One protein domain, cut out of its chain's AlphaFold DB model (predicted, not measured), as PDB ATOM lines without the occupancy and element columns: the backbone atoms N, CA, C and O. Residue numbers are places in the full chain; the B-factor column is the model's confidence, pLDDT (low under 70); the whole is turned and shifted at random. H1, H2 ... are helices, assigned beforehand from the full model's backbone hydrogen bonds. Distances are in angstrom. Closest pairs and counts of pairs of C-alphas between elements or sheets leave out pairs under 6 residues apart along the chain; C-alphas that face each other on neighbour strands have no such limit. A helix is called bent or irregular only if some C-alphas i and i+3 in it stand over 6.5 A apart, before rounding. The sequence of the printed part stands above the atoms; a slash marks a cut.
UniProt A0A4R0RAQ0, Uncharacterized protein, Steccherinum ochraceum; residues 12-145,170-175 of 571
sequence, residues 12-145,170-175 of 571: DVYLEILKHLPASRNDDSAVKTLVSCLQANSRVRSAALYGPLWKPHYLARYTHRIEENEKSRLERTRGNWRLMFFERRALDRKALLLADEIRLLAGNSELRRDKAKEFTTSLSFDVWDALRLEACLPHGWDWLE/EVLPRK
ATOM      1  N   ASP A  12       3.369 -16.648  60.021       96.69
ATOM      2  CA  ASP A  12       3.596 -17.408  58.787       96.69
ATOM      3  C   ASP A  12       2.446 -18.374  58.480       96.69
ATOM      4  O   ASP A  12       2.064 -18.536  57.326       96.69
ATOM      5  N   VAL A  13       1.809 -18.947  59.510       97.31
ATOM      6  CA  VAL A  13       0.628 -19.806  59.329       97.31
ATOM      7  C   VAL A  13      -0.551 -18.984  58.813       97.31
ATOM      8  O   VAL A  13      -1.245 -19.415  57.897       97.31
ATOM      9  N   TYR A  14      -0.761 -17.776  59.349       97.94
ATOM     10  CA  TYR A  14      -1.769 -16.866  58.802       97.94
ATOM     11  C   TYR A  14      -1.445 -16.477  57.360       97.94
ATOM     12  O   TYR A  14      -2.354 -16.415  56.542       97.94
ATOM     13  N   LEU A  15      -0.174 -16.241  57.033       98.00
ATOM     14  CA  LEU A  15       0.234 -15.921  55.671       98.00
ATOM     15  C   LEU A  15      -0.090 -17.064  54.701       98.00
ATOM     16  O   LEU A  15      -0.681 -16.799  53.657       98.00
ATOM     17  N   GLU A  16       0.232 -18.315  55.043       98.19
ATOM     18  CA  GLU A  16      -0.123 -19.471  54.207       98.19
ATOM     19  C   GLU A  16      -1.640 -19.611  54.036       98.19
ATOM     20  O   GLU A  16      -2.106 -19.820  52.920       98.19
ATOM     21  N   ILE A  17      -2.430 -19.395  55.095       98.25
ATOM     22  CA  ILE A  17      -3.900 -19.394  54.998       98.25
ATOM     23  C   ILE A  17      -4.378 -18.306  54.026       98.25
ATOM     24  O   ILE A  17      -5.207 -18.570  53.156       98.25
ATOM     25  N   LEU A  18      -3.856 -17.083  54.148       98.12
ATOM     26  CA  LEU A  18      -4.289 -15.961  53.317       98.12
ATOM     27  C   LEU A  18      -3.892 -16.122  51.842       98.12
ATOM     28  O   LEU A  18      -4.600 -15.602  50.983       98.12
ATOM     29  N   LYS A  19      -2.819 -16.861  51.519       98.19
ATOM     30  CA  LYS A  19      -2.440 -17.170  50.124       98.19
ATOM     31  C   LYS A  19      -3.496 -17.986  49.374       98.19
ATOM     32  O   LYS A  19      -3.493 -17.975  48.147       98.19
ATOM     33  N   HIS A  20      -4.378 -18.684  50.087       98.06
ATOM     34  CA  HIS A  20      -5.466 -19.460  49.491       98.06
ATOM     35  C   HIS A  20      -6.723 -18.635  49.193       98.06
ATOM     36  O   HIS A  20      -7.695 -19.182  48.674       98.06
ATOM     37  N   LEU A  21      -6.733 -17.332  49.499       97.94
ATOM     38  CA  LEU A  21      -7.838 -16.469  49.101       97.94
ATOM     39  C   LEU A  21      -7.887 -16.362  47.565       97.94
ATOM     40  O   LEU A  21      -6.881 -16.006  46.948       97.94
ATOM     41  N   PRO A  22      -9.038 -16.644  46.928       97.75
ATOM     42  CA  PRO A  22      -9.130 -16.633  45.475       97.75
ATOM     43  C   PRO A  22      -8.964 -15.208  44.943       97.75
ATOM     44  O   PRO A  22      -9.638 -14.273  45.379       97.75
ATOM     45  N   ALA A  23      -8.061 -15.029  43.983       97.94
ATOM     46  CA  ALA A  23      -8.000 -13.801  43.211       97.94
ATOM     47  C   ALA A  23      -9.133 -13.809  42.178       97.94
ATOM     48  O   ALA A  23      -9.296 -14.778  41.442       97.94
ATOM     49  N   SER A  24      -9.919 -12.736  42.138       96.12
ATOM     50  CA  SER A  24     -11.035 -12.591  41.210       96.12
ATOM     51  C   SER A  24     -11.010 -11.205  40.586       96.12
ATOM     52  O   SER A  24     -10.695 -10.219  41.253       96.12
ATOM     53  N   ARG A  25     -11.360 -11.140  39.300       94.25
ATOM     54  CA  ARG A  25     -11.582  -9.879  38.585       94.25
ATOM     55  C   ARG A  25     -12.859  -9.195  39.075       94.25
ATOM     56  O   ARG A  25     -12.865  -7.992  39.331       94.25
ATOM     57  N   ASN A  26     -13.908  -9.999  39.265       92.19
ATOM     58  CA  ASN A  26     -15.283  -9.532  39.435       92.19
ATOM     59  C   ASN A  26     -15.799  -9.602  40.875       92.19
ATOM     60  O   ASN A  26     -16.932  -9.213  41.137       92.19
ATOM     61  N   ASP A  27     -14.989 -10.095  41.811       91.06
ATOM     62  CA  ASP A  27     -15.380 -10.242  43.211       91.06
ATOM     63  C   ASP A  27     -14.316  -9.665  44.154       91.06
ATOM     64  O   ASP A  27     -13.149 -10.055  44.137       91.06
ATOM     65  N   ASP A  28     -14.754  -8.746  45.015       93.50
ATOM     66  CA  ASP A  28     -13.928  -8.095  46.030       93.50
ATOM     67  C   ASP A  28     -13.897  -8.870  47.363       93.50
ATOM     68  O   ASP A  28     -13.268  -8.401  48.312       93.50
ATOM     69  N   SER A  29     -14.569 -10.019  47.499       94.19
ATOM     70  CA  SER A  29     -14.685 -10.768  48.767       94.19
ATOM     71  C   SER A  29     -13.328 -11.094  49.413       94.19
ATOM     72  O   SER A  29     -13.116 -10.823  50.601       94.19
ATOM     73  N   ALA A  30     -12.372 -11.593  48.627       96.81
ATOM     74  CA  ALA A  30     -11.016 -11.896  49.077       96.81
ATOM     75  C   ALA A  30     -10.267 -10.638  49.535       96.81
ATOM     76  O   ALA A  30      -9.661 -10.615  50.606       96.81
ATOM     77  N   VAL A  31     -10.369  -9.551  48.768       97.12
ATOM     78  CA  VAL A  31      -9.731  -8.268  49.094       97.12
ATOM     79  C   VAL A  31     -10.347  -7.656  50.352       97.12
ATOM     80  O   VAL A  31      -9.623  -7.187  51.227       97.12
ATOM     81  N   LYS A  32     -11.677  -7.704  50.498       96.19
ATOM     82  CA  LYS A  32     -12.385  -7.284  51.717       96.19
ATOM     83  C   LYS A  32     -11.918  -8.094  52.923       96.19
ATOM     84  O   LYS A  32     -11.668  -7.515  53.975       96.19
ATOM     85  N   THR A  33     -11.721  -9.400  52.756       97.75
ATOM     86  CA  THR A  33     -11.158 -10.268  53.799       97.75
ATOM     87  C   THR A  33      -9.744  -9.831  54.183       97.75
ATOM     88  O   THR A  33      -9.474  -9.637  55.367       97.75
ATOM     89  N   LEU A  34      -8.862  -9.569  53.209       98.12
ATOM     90  CA  LEU A  34      -7.513  -9.049  53.468       98.12
ATOM     91  C   LEU A  34      -7.537  -7.708  54.215       98.12
ATOM     92  O   LEU A  34      -6.775  -7.515  55.162       98.12
ATOM     93  N   VAL A  35      -8.427  -6.788  53.832       97.19
ATOM     94  CA  VAL A  35      -8.594  -5.495  54.513       97.19
ATOM     95  C   VAL A  35      -9.091  -5.683  55.948       97.19
ATOM     96  O   VAL A  35      -8.538  -5.075  56.865       97.19
ATOM     97  N   SER A  36     -10.059  -6.570  56.181       97.44
ATOM     98  CA  SER A  36     -10.513  -6.930  57.531       97.44
ATOM     99  C   SER A  36      -9.382  -7.541  58.368       97.44
ATOM    100  O   SER A  36      -9.209  -7.199  59.539       97.44
ATOM    101  N   CYS A  37      -8.532  -8.376  57.764       97.62
ATOM    102  CA  CYS A  37      -7.339  -8.931  58.404       97.62
ATOM    103  C   CYS A  37      -6.327  -7.850  58.824       97.62
ATOM    104  O   CYS A  37      -5.690  -7.992  59.871       97.62
ATOM    105  N   LEU A  38      -6.213  -6.738  58.084       97.25
ATOM    106  CA  LEU A  38      -5.399  -5.587  58.506       97.25
ATOM    107  C   LEU A  38      -5.941  -4.935  59.792       97.25
ATOM    108  O   LEU A  38      -5.165  -4.377  60.572       97.25
ATOM    109  N   GLN A  39      -7.249  -5.013  60.036       96.88
ATOM    110  CA  GLN A  39      -7.905  -4.412  61.200       96.88
ATOM    111  C   GLN A  39      -7.983  -5.354  62.416       96.88
ATOM    112  O   GLN A  39      -8.059  -4.863  63.536       96.88
ATOM    113  N   ALA A  40      -7.875  -6.674  62.222       95.81
ATOM    114  CA  ALA A  40      -8.132  -7.688  63.252       95.81
ATOM    115  C   ALA A  40      -7.180  -7.661  64.475       95.81
ATOM    116  O   ALA A  40      -7.553  -7.213  65.554       95.81
ATOM    117  N   ASN A  41      -5.953  -8.180  64.351       95.25
ATOM    118  CA  ASN A  41      -4.949  -8.192  65.429       95.25
ATOM    119  C   ASN A  41      -3.528  -8.078  64.857       95.25
ATOM    120  O   ASN A  41      -3.339  -8.208  63.651       95.25
ATOM    121  N   SER A  42      -2.519  -7.839  65.702       95.81
ATOM    122  CA  SER A  42      -1.144  -7.571  65.247       95.81
ATOM    123  C   SER A  42      -0.523  -8.705  64.423       95.81
ATOM    124  O   SER A  42       0.178  -8.421  63.453       95.81
ATOM    125  N   ARG A  43      -0.799  -9.975  64.753       95.88
ATOM    126  CA  ARG A  43      -0.242 -11.133  64.033       95.88
ATOM    127  C   ARG A  43      -0.879 -11.303  62.657       95.88
ATOM    128  O   ARG A  43      -0.162 -11.408  61.667       95.88
ATOM    129  N   VAL A  44      -2.210 -11.259  62.592       96.75
ATOM    130  CA  VAL A  44      -2.965 -11.347  61.330       96.75
ATOM    131  C   VAL A  44      -2.661 -10.140  60.438       96.75
ATOM    132  O   VAL A  44      -2.422 -10.298  59.245       96.75
ATOM    133  N   ARG A  45      -2.564  -8.942  61.028       97.69
ATOM    134  CA  ARG A  45      -2.142  -7.720  60.331       97.69
ATOM    135  C   ARG A  45      -0.743  -7.870  59.746       97.69
ATOM    136  O   ARG A  45      -0.543  -7.495  58.599       97.69
ATOM    137  N   SER A  46       0.211  -8.424  60.499       97.56
ATOM    138  CA  SER A  46       1.575  -8.653  60.006       97.56
ATOM    139  C   SER A  46       1.591  -9.557  58.771       97.56
ATOM    140  O   SER A  46       2.290  -9.246  57.811       97.56
ATOM    141  N   ALA A  47       0.794 -10.630  58.767       98.00
ATOM    142  CA  ALA A  47       0.648 -11.508  57.607       98.00
ATOM    143  C   ALA A  47      -0.010 -10.785  56.415       98.00
ATOM    144  O   ALA A  47       0.512 -10.814  55.304       98.00
ATOM    145  N   ALA A  48      -1.110 -10.060  56.649       97.94
ATOM    146  CA  ALA A  48      -1.827  -9.318  55.609       97.94
ATOM    147  C   ALA A  48      -1.032  -8.121  55.040       97.94
ATOM    148  O   ALA A  48      -1.305  -7.664  53.930       97.94
ATOM    149  N   LEU A  49      -0.031  -7.608  55.765       97.94
ATOM    150  CA  LEU A  49       0.879  -6.562  55.282       97.94
ATOM    151  C   LEU A  49       1.923  -7.076  54.276       97.94
ATOM    152  O   LEU A  49       2.589  -6.251  53.641       97.94
ATOM    153  N   TYR A  50       2.066  -8.395  54.104       98.00
ATOM    154  CA  TYR A  50       3.023  -8.988  53.172       98.00
ATOM    155  C   TYR A  50       2.686  -8.624  51.720       98.00
ATOM    156  O   TYR A  50       1.698  -9.086  51.159       98.00
ATOM    157  N   GLY A  51       3.517  -7.788  51.091       97.44
ATOM    158  CA  GLY A  51       3.263  -7.230  49.756       97.44
ATOM    159  C   GLY A  51       2.933  -8.271  48.674       97.44
ATOM    160  O   GLY A  51       1.904  -8.120  48.019       97.44
ATOM    161  N   PRO A  52       3.731  -9.344  48.492       98.12
ATOM    162  CA  PRO A  52       3.483 -10.343  47.448       98.12
ATOM    163  C   PRO A  52       2.130 -11.061  47.541       98.12
ATOM    164  O   PRO A  52       1.648 -11.535  46.517       98.12
ATOM    165  N   LEU A  53       1.490 -11.087  48.718       98.12
ATOM    166  CA  LEU A  53       0.129 -11.611  48.894       98.12
ATOM    167  C   LEU A  53      -0.897 -10.859  48.031       98.12
ATOM    168  O   LEU A  53      -1.856 -11.449  47.556       98.12
ATOM    169  N   TRP A  54      -0.681  -9.565  47.792       98.50
ATOM    170  CA  TRP A  54      -1.599  -8.704  47.042       98.50
ATOM    171  C   TRP A  54      -1.406  -8.793  45.526       98.50
ATOM    172  O   TRP A  54      -2.291  -8.383  44.778       98.50
ATOM    173  N   LYS A  55      -0.272  -9.332  45.055       98.25
ATOM    174  CA  LYS A  55       0.064  -9.394  43.625       98.25
ATOM    175  C   LYS A  55      -0.973 -10.175  42.801       98.25
ATOM    176  O   LYS A  55      -1.403  -9.634  41.785       98.25
ATOM    177  N   PRO A  56      -1.417 -11.387  43.195       98.44
ATOM    178  CA  PRO A  56      -2.429 -12.118  42.432       98.44
ATOM    179  C   PRO A  56      -3.754 -11.354  42.344       98.44
ATOM    180  O   PRO A  56      -4.325 -11.258  41.265       98.44
ATOM    181  N   HIS A  57      -4.203 -10.742  43.447       98.19
ATOM    182  CA  HIS A  57      -5.428  -9.935  43.470       98.19
ATOM    183  C   HIS A  57      -5.315  -8.687  42.589       98.19
ATOM    184  O   HIS A  57      -6.257  -8.354  41.880       98.19
ATOM    185  N   TYR A  58      -4.156  -8.021  42.598       98.31
ATOM    186  CA  TYR A  58      -3.889  -6.870  41.739       98.31
ATOM    187  C   TYR A  58      -3.964  -7.241  40.256       98.31
ATOM    188  O   TYR A  58      -4.691  -6.603  39.504       98.31
ATOM    189  N   LEU A  59      -3.246  -8.293  39.850       97.19
ATOM    190  CA  LEU A  59      -3.188  -8.734  38.454       97.19
ATOM    191  C   LEU A  59      -4.525  -9.296  37.959       97.19
ATOM    192  O   LEU A  59      -4.860  -9.110  36.796       97.19
ATOM    193  N   ALA A  60      -5.287  -9.966  38.828       96.69
ATOM    194  CA  ALA A  60      -6.621 -10.445  38.483       96.69
ATOM    195  C   ALA A  60      -7.621  -9.291  38.319       96.69
ATOM    196  O   ALA A  60      -8.493  -9.358  37.457       96.69
ATOM    197  N   ARG A  61      -7.506  -8.241  39.145       96.56
ATOM    198  CA  ARG A  61      -8.422  -7.099  39.132       96.56
ATOM    199  C   ARG A  61      -8.145  -6.122  37.995       96.56
ATOM    200  O   ARG A  61      -9.083  -5.697  37.331       96.56
ATOM    201  N   TYR A  62      -6.886  -5.735  37.820       97.62
ATOM    202  CA  TYR A  62      -6.489  -4.654  36.923       97.62
ATOM    203  C   TYR A  62      -5.875  -5.218  35.649       97.62
ATOM    204  O   TYR A  62      -4.653  -5.290  35.503       97.62
ATOM    205  N   THR A  63      -6.748  -5.645  34.740       95.88
ATOM    206  CA  THR A  63      -6.340  -6.131  33.420       95.88
ATOM    207  C   THR A  63      -6.115  -4.979  32.449       95.88
ATOM    208  O   THR A  63      -5.401  -5.161  31.468       95.88
ATOM    209  N   HIS A  64      -6.694  -3.806  32.734       96.25
ATOM    210  CA  HIS A  64      -6.556  -2.600  31.932       96.25
ATOM    211  C   HIS A  64      -5.655  -1.567  32.602       96.25
ATOM    212  O   HIS A  64      -5.845  -1.187  33.768       96.25
ATOM    213  N   ARG A  65      -4.653  -1.103  31.853       95.50
ATOM    214  CA  ARG A  65      -3.657  -0.155  32.359       95.50
ATOM    215  C   ARG A  65      -2.959   0.615  31.251       95.50
ATOM    216  O   ARG A  65      -2.847   0.146  30.120       95.50
ATOM    217  N   ILE A  66      -2.439   1.772  31.635       96.19
ATOM    218  CA  ILE A  66      -1.426   2.503  30.875       96.19
ATOM    219  C   ILE A  66      -0.061   2.067  31.414       96.19
ATOM    220  O   ILE A  66       0.201   2.203  32.611       96.19
ATOM    221  N   GLU A  67       0.795   1.507  30.558       95.94
ATOM    222  CA  GLU A  67       2.074   0.908  30.975       95.94
ATOM    223  C   GLU A  67       3.019   1.946  31.605       95.94
ATOM    224  O   GLU A  67       3.705   1.658  32.588       95.94
ATOM    225  N   GLU A  68       2.999   3.190  31.125       97.06
ATOM    226  CA  GLU A  68       3.777   4.305  31.675       97.06
ATOM    227  C   GLU A  68       3.336   4.661  33.103       97.06
ATOM    228  O   GLU A  68       4.170   4.840  34.002       97.06
ATOM    229  N   ASN A  69       2.021   4.715  33.337       97.19
ATOM    230  CA  ASN A  69       1.457   4.957  34.665       97.19
ATOM    231  C   ASN A  69       1.773   3.793  35.600       97.19
ATOM    232  O   ASN A  69       2.103   4.001  36.768       97.19
ATOM    233  N   GLU A  70       1.707   2.564  35.092       97.38
ATOM    234  CA  GLU A  70       1.990   1.367  35.868       97.38
ATOM    235  C   GLU A  70       3.452   1.286  36.300       97.38
ATOM    236  O   GLU A  70       3.737   1.036  37.476       97.38
ATOM    237  N   LYS A  71       4.381   1.582  35.386       97.88
ATOM    238  CA  LYS A  71       5.807   1.700  35.693       97.88
ATOM    239  C   LYS A  71       6.051   2.771  36.759       97.88
ATOM    240  O   LYS A  71       6.725   2.504  37.753       97.88
ATOM    241  N   SER A  72       5.428   3.939  36.607       98.06
ATOM    242  CA  SER A  72       5.529   5.034  37.580       98.06
ATOM    243  C   SER A  72       4.983   4.635  38.960       98.06
ATOM    244  O   SER A  72       5.608   4.905  39.988       98.06
ATOM    245  N   ARG A  73       3.838   3.934  39.018       97.81
ATOM    246  CA  ARG A  73       3.282   3.374  40.266       97.81
ATOM    247  C   ARG A  73       4.234   2.363  40.902       97.81
ATOM    248  O   ARG A  73       4.460   2.414  42.114       97.81
ATOM    249  N   LEU A  74       4.814   1.464  40.110       97.62
ATOM    250  CA  LEU A  74       5.752   0.446  40.586       97.62
ATOM    251  C   LEU A  74       7.006   1.077  41.211       97.62
ATOM    252  O   LEU A  74       7.440   0.651  42.284       97.62
ATOM    253  N   GLU A  75       7.546   2.122  40.581       98.06
ATOM    254  CA  GLU A  75       8.697   2.884  41.078       98.06
ATOM    255  C   GLU A  75       8.375   3.604  42.396       98.06
ATOM    256  O   GLU A  75       9.079   3.411  43.394       98.06
ATOM    257  N   ARG A  76       7.268   4.363  42.458       98.19
ATOM    258  CA  ARG A  76       6.854   5.093  43.676       98.19
ATOM    259  C   ARG A  76       6.586   4.169  44.860       98.19
ATOM    260  O   ARG A  76       6.949   4.482  45.994       98.19
ATOM    261  N   THR A  77       5.978   3.014  44.601       98.06
ATOM    262  CA  THR A  77       5.634   2.024  45.633       98.06
ATOM    263  C   THR A  77       6.776   1.055  45.943       98.06
ATOM    264  O   THR A  77       6.624   0.203  46.823       98.06
ATOM    265  N   ARG A  78       7.922   1.172  45.253       97.69
ATOM    266  CA  ARG A  78       9.095   0.290  45.384       97.69
ATOM    267  C   ARG A  78       8.741  -1.194  45.221       97.69
ATOM    268  O   ARG A  78       9.218  -2.039  45.977       97.69
ATOM    269  N   GLY A  79       7.848  -1.510  44.284       97.12
ATOM    270  CA  GLY A  79       7.387  -2.882  44.046       97.12
ATOM    271  C   GLY A  79       6.418  -3.441  45.097       97.12
ATOM    272  O   GLY A  79       6.142  -4.644  45.098       97.12
ATOM    273  N   ASN A  80       5.898  -2.616  46.011       98.06
ATOM    274  CA  ASN A  80       4.934  -3.063  47.012       98.06
ATOM    275  C   ASN A  80       3.514  -3.141  46.426       98.06
ATOM    276  O   ASN A  80       2.772  -2.157  46.425       98.06
ATOM    277  N   TRP A  81       3.111  -4.343  46.010       98.38
ATOM    278  CA  TRP A  81       1.800  -4.618  45.405       98.38
ATOM    279  C   TRP A  81       0.598  -4.193  46.257       98.38
ATOM    280  O   TRP A  81      -0.427  -3.810  45.701       98.38
ATOM    281  N   ARG A  82       0.708  -4.191  47.593       98.12
ATOM    282  CA  ARG A  82      -0.359  -3.687  48.475       98.12
ATOM    283  C   ARG A  82      -0.573  -2.187  48.280       98.12
ATOM    284  O   ARG A  82      -1.707  -1.727  48.213       98.12
ATOM    285  N   LEU A  83       0.519  -1.422  48.216       98.12
ATOM    286  CA  LEU A  83       0.451   0.021  47.994       98.12
ATOM    287  C   LEU A  83      -0.033   0.329  46.576       98.12
ATOM    288  O   LEU A  83      -0.903   1.180  46.432       98.12
ATOM    289  N   MET A  84       0.431  -0.415  45.565       98.12
ATOM    290  CA  MET A  84      -0.094  -0.292  44.197       98.12
ATOM    291  C   MET A  84      -1.605  -0.530  44.147       98.12
ATOM    292  O   MET A  84      -2.333   0.259  43.547       98.12
ATOM    293  N   PHE A  85      -2.094  -1.573  44.829       98.06
ATOM    294  CA  PHE A  85      -3.523  -1.870  44.910       98.06
ATOM    295  C   PHE A  85      -4.307  -0.715  45.542       98.06
ATOM    296  O   PHE A  85      -5.335  -0.306  45.011       98.06
ATOM    297  N   PHE A  86      -3.823  -0.138  46.646       97.62
ATOM    298  CA  PHE A  86      -4.491   1.007  47.273       97.62
ATOM    299  C   PHE A  86      -4.452   2.279  46.419       97.62
ATOM    300  O   PHE A  86      -5.450   3.001  46.397       97.62
ATOM    301  N   GLU A  87      -3.356   2.544  45.701       98.00
ATOM    302  CA  GLU A  87      -3.287   3.654  44.742       98.00
ATOM    303  C   GLU A  87      -4.321   3.481  43.623       98.00
ATOM    304  O   GLU A  87      -5.075   4.413  43.343       98.00
ATOM    305  N   ARG A  88      -4.444   2.277  43.046       97.75
ATOM    306  CA  ARG A  88      -5.495   1.981  42.061       97.75
ATOM    307  C   ARG A  88      -6.898   2.123  42.642       97.75
ATOM    308  O   ARG A  88      -7.728   2.793  42.045       97.75
ATOM    309  N   ARG A  89      -7.164   1.612  43.850       97.19
ATOM    310  CA  ARG A  89      -8.475   1.789  44.509       97.19
ATOM    311  C   ARG A  89      -8.812   3.249  44.807       97.19
ATOM    312  O   ARG A  89      -9.989   3.589  44.929       97.19
ATOM    313  N   ALA A  90      -7.822   4.123  44.975       97.69
ATOM    314  CA  ALA A  90      -8.075   5.556  45.076       97.69
ATOM    315  C   ALA A  90      -8.539   6.144  43.732       97.69
ATOM    316  O   ALA A  90      -9.497   6.915  43.733       97.69
ATOM    317  N   LEU A  91      -7.935   5.728  42.612       97.81
ATOM    318  CA  LEU A  91      -8.387   6.104  41.267       97.81
ATOM    319  C   LEU A  91      -9.784   5.554  40.963       97.81
ATOM    320  O   LEU A  91     -10.635   6.321  40.529       97.81
ATOM    321  N   ASP A  92     -10.049   4.284  41.284       97.94
ATOM    322  CA  ASP A  92     -11.375   3.671  41.135       97.94
ATOM    323  C   ASP A  92     -12.449   4.509  41.845       97.94
ATOM    324  O   ASP A  92     -13.470   4.854  41.264       97.94
ATOM    325  N   ARG A  93     -12.209   4.881  43.111       97.31
ATOM    326  CA  ARG A  93     -13.155   5.704  43.882       97.31
ATOM    327  C   ARG A  93     -13.348   7.084  43.270       97.31
ATOM    328  O   ARG A  93     -14.472   7.563  43.232       97.31
ATOM    329  N   LYS A  94     -12.268   7.711  42.803       98.00
ATOM    330  CA  LYS A  94     -12.342   9.008  42.125       98.00
ATOM    331  C   LYS A  94     -13.195   8.914  40.854       98.00
ATOM    332  O   LYS A  94     -14.067   9.750  40.666       98.00
ATOM    333  N   ALA A  95     -12.982   7.889  40.032       97.88
ATOM    334  CA  ALA A  95     -13.778   7.645  38.832       97.88
ATOM    335  C   ALA A  95     -15.261   7.442  39.144       97.88
ATOM    336  O   ALA A  95     -16.098   8.056  38.498       97.88
ATOM    337  N   LEU A  96     -15.591   6.625  40.146       97.12
ATOM    338  CA  LEU A  96     -16.989   6.391  40.517       97.12
ATOM    339  C   LEU A  96     -17.668   7.669  41.033       97.12
ATOM    340  O   LEU A  96     -18.803   7.939  40.658       97.12
ATOM    341  N   LEU A  97     -16.960   8.497  41.810       96.69
ATOM    342  CA  LEU A  97     -17.474   9.804  42.238       96.69
ATOM    343  C   LEU A  97     -17.715  10.747  41.051       96.69
ATOM    344  O   LEU A  97     -18.755  11.391  40.992       96.69
ATOM    345  N   LEU A  98     -16.796  10.801  40.083       97.31
ATOM    346  CA  LEU A  98     -16.976  11.604  38.868       97.31
ATOM    347  C   LEU A  98     -18.128  11.089  37.995       97.31
ATOM    348  O   LEU A  98     -18.866  11.889  37.428       97.31
ATOM    349  N   ALA A  99     -18.306   9.770  37.901       96.12
ATOM    350  CA  ALA A  99     -19.438   9.173  37.200       96.12
ATOM    351  C   ALA A  99     -20.772   9.547  37.870       96.12
ATOM    352  O   ALA A  99     -21.728   9.915  37.185       96.12
ATOM    353  N   ASP A 100     -20.820   9.536  39.207       94.69
ATOM    354  CA  ASP A 100     -21.968  10.031  39.969       94.69
ATOM    355  C   ASP A 100     -22.207  11.532  39.740       94.69
ATOM    356  O   ASP A 100     -23.350  11.948  39.563       94.69
ATOM    357  N   GLU A 101     -21.156  12.353  39.674       95.62
ATOM    358  CA  GLU A 101     -21.283  13.775  39.336       95.62
ATOM    359  C   GLU A 101     -21.883  13.972  37.932       95.62
ATOM    360  O   GLU A 101     -22.858  14.706  37.791       95.62
ATOM    361  N   ILE A 102     -21.382  13.278  36.901       93.94
ATOM    362  CA  ILE A 102     -21.926  13.322  35.526       93.94
ATOM    363  C   ILE A 102     -23.425  13.000  35.520       93.94
ATOM    364  O   ILE A 102     -24.227  13.708  34.897       93.94
ATOM    365  N   ARG A 103     -23.807  11.944  36.240       92.25
ATOM    366  CA  ARG A 103     -25.194  11.499  36.380       92.25
ATOM    367  C   ARG A 103     -26.072  12.566  37.035       92.25
ATOM    368  O   ARG A 103     -27.162  12.841  36.535       92.25
ATOM    369  N   LEU A 104     -25.603  13.178  38.123       90.69
ATOM    370  CA  LEU A 104     -26.357  14.165  38.904       90.69
ATOM    371  C   LEU A 104     -26.425  15.553  38.239       90.69
ATOM    372  O   LEU A 104     -27.369  16.302  38.484       90.69
ATOM    373  N   LEU A 105     -25.469  15.895  37.370       90.31
ATOM    374  CA  LEU A 105     -25.345  17.201  36.701       90.31
ATOM    375  C   LEU A 105     -26.209  17.361  35.444       90.31
ATOM    376  O   LEU A 105     -25.817  18.006  34.475       90.31
ATOM    377  N   ALA A 106     -27.406  16.790  35.429       77.62
ATOM    378  CA  ALA A 106     -28.176  16.713  34.197       77.62
ATOM    379  C   ALA A 106     -28.678  18.040  33.615       77.62
ATOM    380  O   ALA A 106     -28.867  18.134  32.409       77.62
ATOM    381  N   GLY A 107     -28.813  19.080  34.440       76.88
ATOM    382  CA  GLY A 107     -29.141  20.432  33.973       76.88
ATOM    383  C   GLY A 107     -27.951  21.260  33.505       76.88
ATOM    384  O   GLY A 107     -28.141  22.383  33.053       76.88
ATOM    385  N   ASN A 108     -26.724  20.753  33.656       86.00
ATOM    386  CA  ASN A 108     -25.511  21.494  33.336       86.00
ATOM    387  C   ASN A 108     -24.641  20.666  32.388       86.00
ATOM    388  O   ASN A 108     -23.689  19.998  32.801       86.00
ATOM    389  N   SER A 109     -25.010  20.700  31.104       83.94
ATOM    390  CA  SER A 109     -24.304  19.982  30.043       83.94
ATOM    391  C   SER A 109     -22.827  20.370  29.980       83.94
ATOM    392  O   SER A 109     -21.985  19.492  29.835       83.94
ATOM    393  N   GLU A 110     -22.495  21.650  30.167       86.00
ATOM    394  CA  GLU A 110     -21.117  22.148  30.194       86.00
ATOM    395  C   GLU A 110     -20.283  21.479  31.288       86.00
ATOM    396  O   GLU A 110     -19.272  20.846  30.988       86.00
ATOM    397  N   LEU A 111     -20.753  21.499  32.537       89.81
ATOM    398  CA  LEU A 111     -20.015  20.881  33.636       89.81
ATOM    399  C   LEU A 111     -19.938  19.358  33.483       89.81
ATOM    400  O   LEU A 111     -18.914  18.752  33.793       89.81
ATOM    401  N   ARG A 112     -21.000  18.719  32.977       91.38
ATOM    402  CA  ARG A 112     -20.992  17.283  32.662       91.38
ATOM    403  C   ARG A 112     -19.909  16.948  31.629       91.38
ATOM    404  O   ARG A 112     -19.200  15.955  31.792       91.38
ATOM    405  N   ARG A 113     -19.766  17.784  30.598       88.19
ATOM    406  CA  ARG A 113     -18.740  17.659  29.554       88.19
ATOM    407  C   ARG A 113     -17.342  17.799  30.150       88.19
ATOM    408  O   ARG A 113     -16.526  16.908  29.938       88.19
ATOM    409  N   ASP A 114     -17.094  18.801  30.989       91.12
ATOM    410  CA  ASP A 114     -15.797  18.974  31.667       91.12
ATOM    411  C   ASP A 114     -15.398  17.751  32.502       91.12
ATOM    412  O   ASP A 114     -14.246  17.312  32.486       91.12
ATOM    413  N   LYS A 115     -16.364  17.149  33.203       95.44
ATOM    414  CA  LYS A 115     -16.141  15.923  33.982       95.44
ATOM    415  C   LYS A 115     -15.854  14.720  33.088       95.44
ATOM    416  O   LYS A 115     -14.988  13.912  33.418       95.44
ATOM    417  N   ALA A 116     -16.528  14.611  31.943       94.75
ATOM    418  CA  ALA A 116     -16.261  13.561  30.964       94.75
ATOM    419  C   ALA A 116     -14.832  13.650  30.395       94.75
ATOM    420  O   ALA A 116     -14.163  12.623  30.270       94.75
ATOM    421  N   LYS A 117     -14.317  14.863  30.146       94.12
ATOM    422  CA  LYS A 117     -12.932  15.088  29.683       94.12
ATOM    423  C   LYS A 117     -11.874  14.587  30.664       94.12
ATOM    424  O   LYS A 117     -10.777  14.190  30.268       94.12
ATOM    425  N   GLU A 118     -12.176  14.555  31.960       96.38
ATOM    426  CA  GLU A 118     -11.249  14.012  32.957       96.38
ATOM    427  C   GLU A 118     -10.999  12.504  32.750       96.38
ATOM    428  O   GLU A 118      -9.890  12.010  32.997       96.38
ATOM    429  N   PHE A 119     -11.990  11.775  32.223       97.38
ATOM    430  CA  PHE A 119     -11.841  10.359  31.888       97.38
ATOM    431  C   PHE A 119     -10.940  10.121  30.682       97.38
ATOM    432  O   PHE A 119     -10.221   9.129  30.680       97.38
ATOM    433  N   THR A 120     -10.917  11.005  29.688       94.69
ATOM    434  CA  THR A 120     -10.058  10.834  28.504       94.69
ATOM    435  C   THR A 120      -8.634  11.322  28.746       94.69
ATOM    436  O   THR A 120      -7.678  10.663  28.342       94.69
ATOM    437  N   THR A 121      -8.482  12.434  29.465       92.81
ATOM    438  CA  THR A 121      -7.187  13.114  29.642       92.81
ATOM    439  C   THR A 121      -6.366  12.602  30.823       92.81
ATOM    440  O   THR A 121      -5.142  12.543  30.735       92.81
ATOM    441  N   SER A 122      -7.015  12.258  31.942       95.25
ATOM    442  CA  SER A 122      -6.322  12.027  33.219       95.25
ATOM    443  C   SER A 122      -6.467  10.602  33.745       95.25
ATOM    444  O   SER A 122      -5.503  10.048  34.274       95.25
ATOM    445  N   LEU A 123      -7.662  10.009  33.652       97.38
ATOM    446  CA  LEU A 123      -7.932   8.683  34.223       97.38
ATOM    447  C   LEU A 123      -7.733   7.553  33.205       97.38
ATOM    448  O   LEU A 123      -7.016   6.595  33.484       97.38
ATOM    449  N   SER A 124      -8.334   7.680  32.021       96.31
ATOM    450  CA  SER A 124      -8.223   6.752  30.890       96.31
ATOM    451  C   SER A 124      -8.391   5.280  31.316       96.31
ATOM    452  O   SER A 124      -9.225   4.955  32.166       96.31
ATOM    453  N   PHE A 125      -7.601   4.358  30.759       97.38
ATOM    454  CA  PHE A 125      -7.682   2.924  31.057       97.38
ATOM    455  C   PHE A 125      -7.362   2.555  32.510       97.38
ATOM    456  O   PHE A 125      -7.631   1.424  32.918       97.38
ATOM    457  N   ASP A 126      -6.846   3.477  33.332       97.88
ATOM    458  CA  ASP A 126      -6.553   3.172  34.731       97.88
ATOM    459  C   ASP A 126      -7.797   3.026  35.619       97.88
ATOM    460  O   ASP A 126      -7.691   2.556  36.750       97.88
ATOM    461  N   VAL A 127      -8.979   3.394  35.131       98.00
ATOM    462  CA  VAL A 127     -10.241   3.245  35.879       98.00
ATOM    463  C   VAL A 127     -11.223   2.291  35.203       98.00
ATOM    464  O   VAL A 127     -12.317   2.053  35.714       98.00
ATOM    465  N   TRP A 128     -10.803   1.686  34.088       97.56
ATOM    466  CA  TRP A 128     -11.614   0.808  33.252       97.56
ATOM    467  C   TRP A 128     -12.255  -0.340  34.029       97.56
ATOM    468  O   TRP A 128     -13.468  -0.508  34.003       97.56
ATOM    469  N   ASP A 129     -11.457  -1.130  34.754       96.75
ATOM    470  CA  ASP A 129     -11.978  -2.324  35.425       96.75
ATOM    471  C   ASP A 129     -12.960  -1.974  36.558       96.75
ATOM    472  O   ASP A 129     -13.860  -2.754  36.852       96.75
ATOM    473  N   ALA A 130     -12.840  -0.790  37.171       97.12
ATOM    474  CA  ALA A 130     -13.805  -0.319  38.163       97.12
ATOM    475  C   ALA A 130     -15.133   0.092  37.521       97.12
ATOM    476  O   ALA A 130     -16.184  -0.348  37.979       97.12
ATOM    477  N   LEU A 131     -15.076   0.874  36.440       97.56
ATOM    478  CA  LEU A 131     -16.257   1.262  35.668       97.56
ATOM    479  C   LEU A 131     -16.944   0.044  35.044       97.56
ATOM    480  O   LEU A 131     -18.164  -0.034  35.043       97.56
ATOM    481  N   ARG A 132     -16.188  -0.957  34.585       95.56
ATOM    482  CA  ARG A 132     -16.764  -2.203  34.067       95.56
ATOM    483  C   ARG A 132     -17.566  -2.951  35.118       95.56
ATOM    484  O   ARG A 132     -18.607  -3.506  34.803       95.56
ATOM    485  N   LEU A 133     -17.110  -2.976  36.364       94.06
ATOM    486  CA  LEU A 133     -17.863  -3.642  37.428       94.06
ATOM    487  C   LEU A 133     -19.113  -2.877  37.825       94.06
ATOM    488  O   LEU A 133     -20.112  -3.496  38.172       94.06
ATOM    489  N   GLU A 134     -19.053  -1.554  37.731       95.25
ATOM    490  CA  GLU A 134     -20.212  -0.685  37.880       95.25
ATOM    491  C   GLU A 134     -21.236  -0.921  36.752       95.25
ATOM    492  O   GLU A 134     -22.425  -1.083  37.009       95.25
ATOM    493  N   ALA A 135     -20.767  -1.059  35.509       94.19
ATOM    494  CA  ALA A 135     -21.579  -1.440  34.354       94.19
ATOM    495  C   ALA A 135     -22.152  -2.869  34.467       94.19
ATOM    496  O   ALA A 135     -23.242  -3.167  33.992       94.19
ATOM    497  N   CYS A 136     -21.439  -3.780  35.128       91.25
ATOM    498  CA  CYS A 136     -21.885  -5.153  35.356       91.25
ATOM    499  C   CYS A 136     -22.665  -5.338  36.666       91.25
ATOM    500  O   CYS A 136     -22.833  -6.483  37.101       91.25
ATOM    501  N   LEU A 137     -23.127  -4.263  37.317       88.00
ATOM    502  CA  LEU A 137     -23.998  -4.410  38.479       88.00
ATOM    503  C   LEU A 137     -25.218  -5.278  38.110       88.00
ATOM    504  O   LEU A 137     -25.762  -5.121  37.011       88.00
ATOM    505  N   PRO A 138     -25.636  -6.203  39.001       83.94
ATOM    506  CA  PRO A 138     -26.831  -7.008  38.787       83.94
ATOM    507  C   PRO A 138     -28.008  -6.108  38.445       83.94
ATOM    508  O   PRO A 138     -28.122  -5.004  38.989       83.94
ATOM    509  N   HIS A 139     -28.873  -6.570  37.547       72.75
ATOM    510  CA  HIS A 139     -30.021  -5.775  37.167       72.75
ATOM    511  C   HIS A 139     -30.854  -5.576  38.426       72.75
ATOM    512  O   HIS A 139     -31.267  -6.534  39.077       72.75
ATOM    513  N   GLY A 140     -31.121  -4.317  38.780       67.12
ATOM    514  CA  GLY A 140     -31.979  -3.992  39.920       67.12
ATOM    515  C   GLY A 140     -33.392  -4.572  39.792       67.12
ATOM    516  O   GLY A 140     -34.184  -4.395  40.706       67.12
ATOM    517  N   TRP A 141     -33.700  -5.235  38.671       65.69
ATOM    518  CA  TRP A 141     -34.951  -5.883  38.303       65.69
ATOM    519  C   TRP A 141     -34.873  -7.412  38.269       65.69
ATOM    520  O   TRP A 141     -35.843  -8.034  37.858       65.69
ATOM    521  N   ASP A 142     -33.783  -8.043  38.718       65.12
ATOM    522  CA  ASP A 142     -33.724  -9.514  38.814       65.12
ATOM    523  C   ASP A 142     -34.860 -10.076  39.710       65.12
ATOM    524  O   ASP A 142     -35.252 -11.229  39.572       65.12
ATOM    525  N   TRP A 143     -35.479  -9.254  40.574       59.22
ATOM    526  CA  TRP A 143     -36.696  -9.616  41.318       59.22
ATOM    527  C   TRP A 143     -37.955  -9.757  40.443       59.22
ATOM    528  O   TRP A 143     -38.826 -10.549  40.786       59.22
ATOM    529  N   LEU A 144     -38.048  -9.075  39.292       57.72
ATOM    530  CA  LEU A 144     -39.140  -9.272  38.322       57.72
ATOM    531  C   LEU A 144     -39.075 -10.645  37.630       57.72
ATOM    532  O   LEU A 144     -40.037 -11.040  36.970       57.72
ATOM    533  N   GLU A 145     -37.950 -11.361  37.729       57.38
ATOM    534  CA  GLU A 145     -37.825 -12.733  37.220       57.38
ATOM    535  C   GLU A 145     -38.274 -13.793  38.235       57.38
ATOM    536  O   GLU A 145     -38.578 -14.913  37.831       57.38
ATOM    537  N   GLU A 170     -31.184   3.660  41.968       84.38
ATOM    538  CA  GLU A 170     -29.943   4.278  41.484       84.38
ATOM    539  C   GLU A 170     -29.077   3.335  40.632       84.38
ATOM    540  O   GLU A 170     -28.108   3.768  40.005       84.38
ATOM    541  N   VAL A 171     -29.405   2.039  40.577       87.94
ATOM    542  CA  VAL A 171     -28.564   1.032  39.906       87.94
ATOM    543  C   VAL A 171     -28.557   1.215  38.388       87.94
ATOM    544  O   VAL A 171     -27.490   1.163  37.775       87.94
ATOM    545  N   LEU A 172     -29.721   1.459  37.771       87.62
ATOM    546  CA  LEU A 172     -29.828   1.564  36.310       87.62
ATOM    547  C   LEU A 172     -29.083   2.780  35.741       87.62
ATOM    548  O   LEU A 172     -28.272   2.581  34.831       87.62
ATOM    549  N   PRO A 173     -29.253   4.004  36.282       90.50
ATOM    550  CA  PRO A 173     -28.478   5.136  35.795       90.50
ATOM    551  C   PRO A 173     -26.979   4.966  36.028       90.50
ATOM    552  O   PRO A 173     -26.188   5.337  35.165       90.50
ATOM    553  N   ARG A 174     -26.560   4.398  37.169       92.62
ATOM    554  CA  ARG A 174     -25.135   4.157  37.447       92.62
ATOM    555  C   ARG A 174     -24.512   3.207  36.431       92.62
ATOM    556  O   ARG A 174     -23.451   3.520  35.893       92.62
ATOM    557  N   LYS A 175     -25.204   2.110  36.113       93.19
ATOM    558  CA  LYS A 175     -24.802   1.179  35.056       93.19
ATOM    559  C   LYS A 175     -24.680   1.886  33.704       93.19
ATOM    560  O   LYS A 175     -23.615   1.825  33.096       93.19
TER     561      LYS A 175
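Overview. This is residues 12 to 145 and 170 to 175 of the 571 residues of an uncharacterized protein of Steccherinum ochraceum (UniProt A0A4R0RAQ0). One long helix, H6, runs along a flat body; near its first residues lie H4 and H5, with H1, H2 and H3 grouped beyond H4, and after its last residues the backbone folds back as H7a, the first arm of a bent helix. The second arm, H7b, crosses H6, H9 packs on H6 and H7b, and the small H8 lies far out, touching no helix. The printed part has 140 residues with nine named helices, H1 to H9 in order along the chain, and no named strand; its class is all helix, and the helix packing is mostly crossed. It is only just loose, close to compact, with a radius of gyration of the C-alphas of 17.5 A and spans of 55 by 44 by 24 A.

Along the chain. H1 is residues 12 to 19, with C-alpha 12 at (3.596, -17.408, 58.787). H2 is residues 29 to 40, 16.2 A long, and H3 residues 42 to 48. H4, residues 51 to 61, is 15.8 A long and irregular, but only just: C-alphas 53 and 56 are 7.0 A apart. H5 is residues 67 to 76. H6, residues 81 to 104, is 34.5 A long and begins at C-alpha 81, (1.800, -4.618, 45.405). H7, residues 109 to 135, was assigned as one helix by its hydrogen bonds but is bent, with C-alphas 122 and 125 9.5 A apart; its arms are H7a, residues 109 to 122, 19.9 A, and H7b, residues 125 to 135, 14.9 A. H7b is irregular, with C-alphas 126 and 129 7.8 A apart. H8 is residues 142 to 145, and H9, residues 170 to 175, ends at C-alpha 175, (-24.802, 1.179, 35.056).

Arrangement. The hub is H6. Its residues 81 to 85 touch H4, closest at the C-alphas of Gly 51 and Arg 82, 5.2 A. H5 and H6 only just touch, with 3 pairs of C-alphas within 8 A, the closest those of Arg 73 and Met 84, 6.3 A. H6 and H7a form a helical hairpin at a shallow tilt of 18 degrees, the C-alphas of Ile 102 and Arg 112 closest at 5.0 A. H7b touches H6 at a steep tilt of 60 degrees, closest at the C-alphas of Asp 92 and Val 127, 5.4 A. H9 touches H7b, closest at the C-alphas of Ala 135 and Lys 175, 4.2 A. H2 and H3 form a helical hairpin, closest at the C-alphas of Leu 38 and Arg 45, 4.3 A. H3 also touches H1, closest at the C-alphas of Leu 15 and Ala 47, 4.8 A; H1 and H6 are apart. Every O i to N i+4 pair is within hydrogen-bond range in H1, H2, H3, H5, H6 and H9, against 4 of 7 in H4, 8 of 10 in H7a and 5 of 7 in H7b; H8 is too short for such a pair.

Size, cuts and confidence. The C-alphas of Val 13 and Gly 107, the two farthest apart, are 56.1 A apart. Residues 146 to 169 are not printed, and C-alphas 145 and 170 are 19.2 A apart across the cut. Of the links that are printed whole, none is long. The mean pLDDT of the printed part is 93.9, and residues 140 to 145 are under 70.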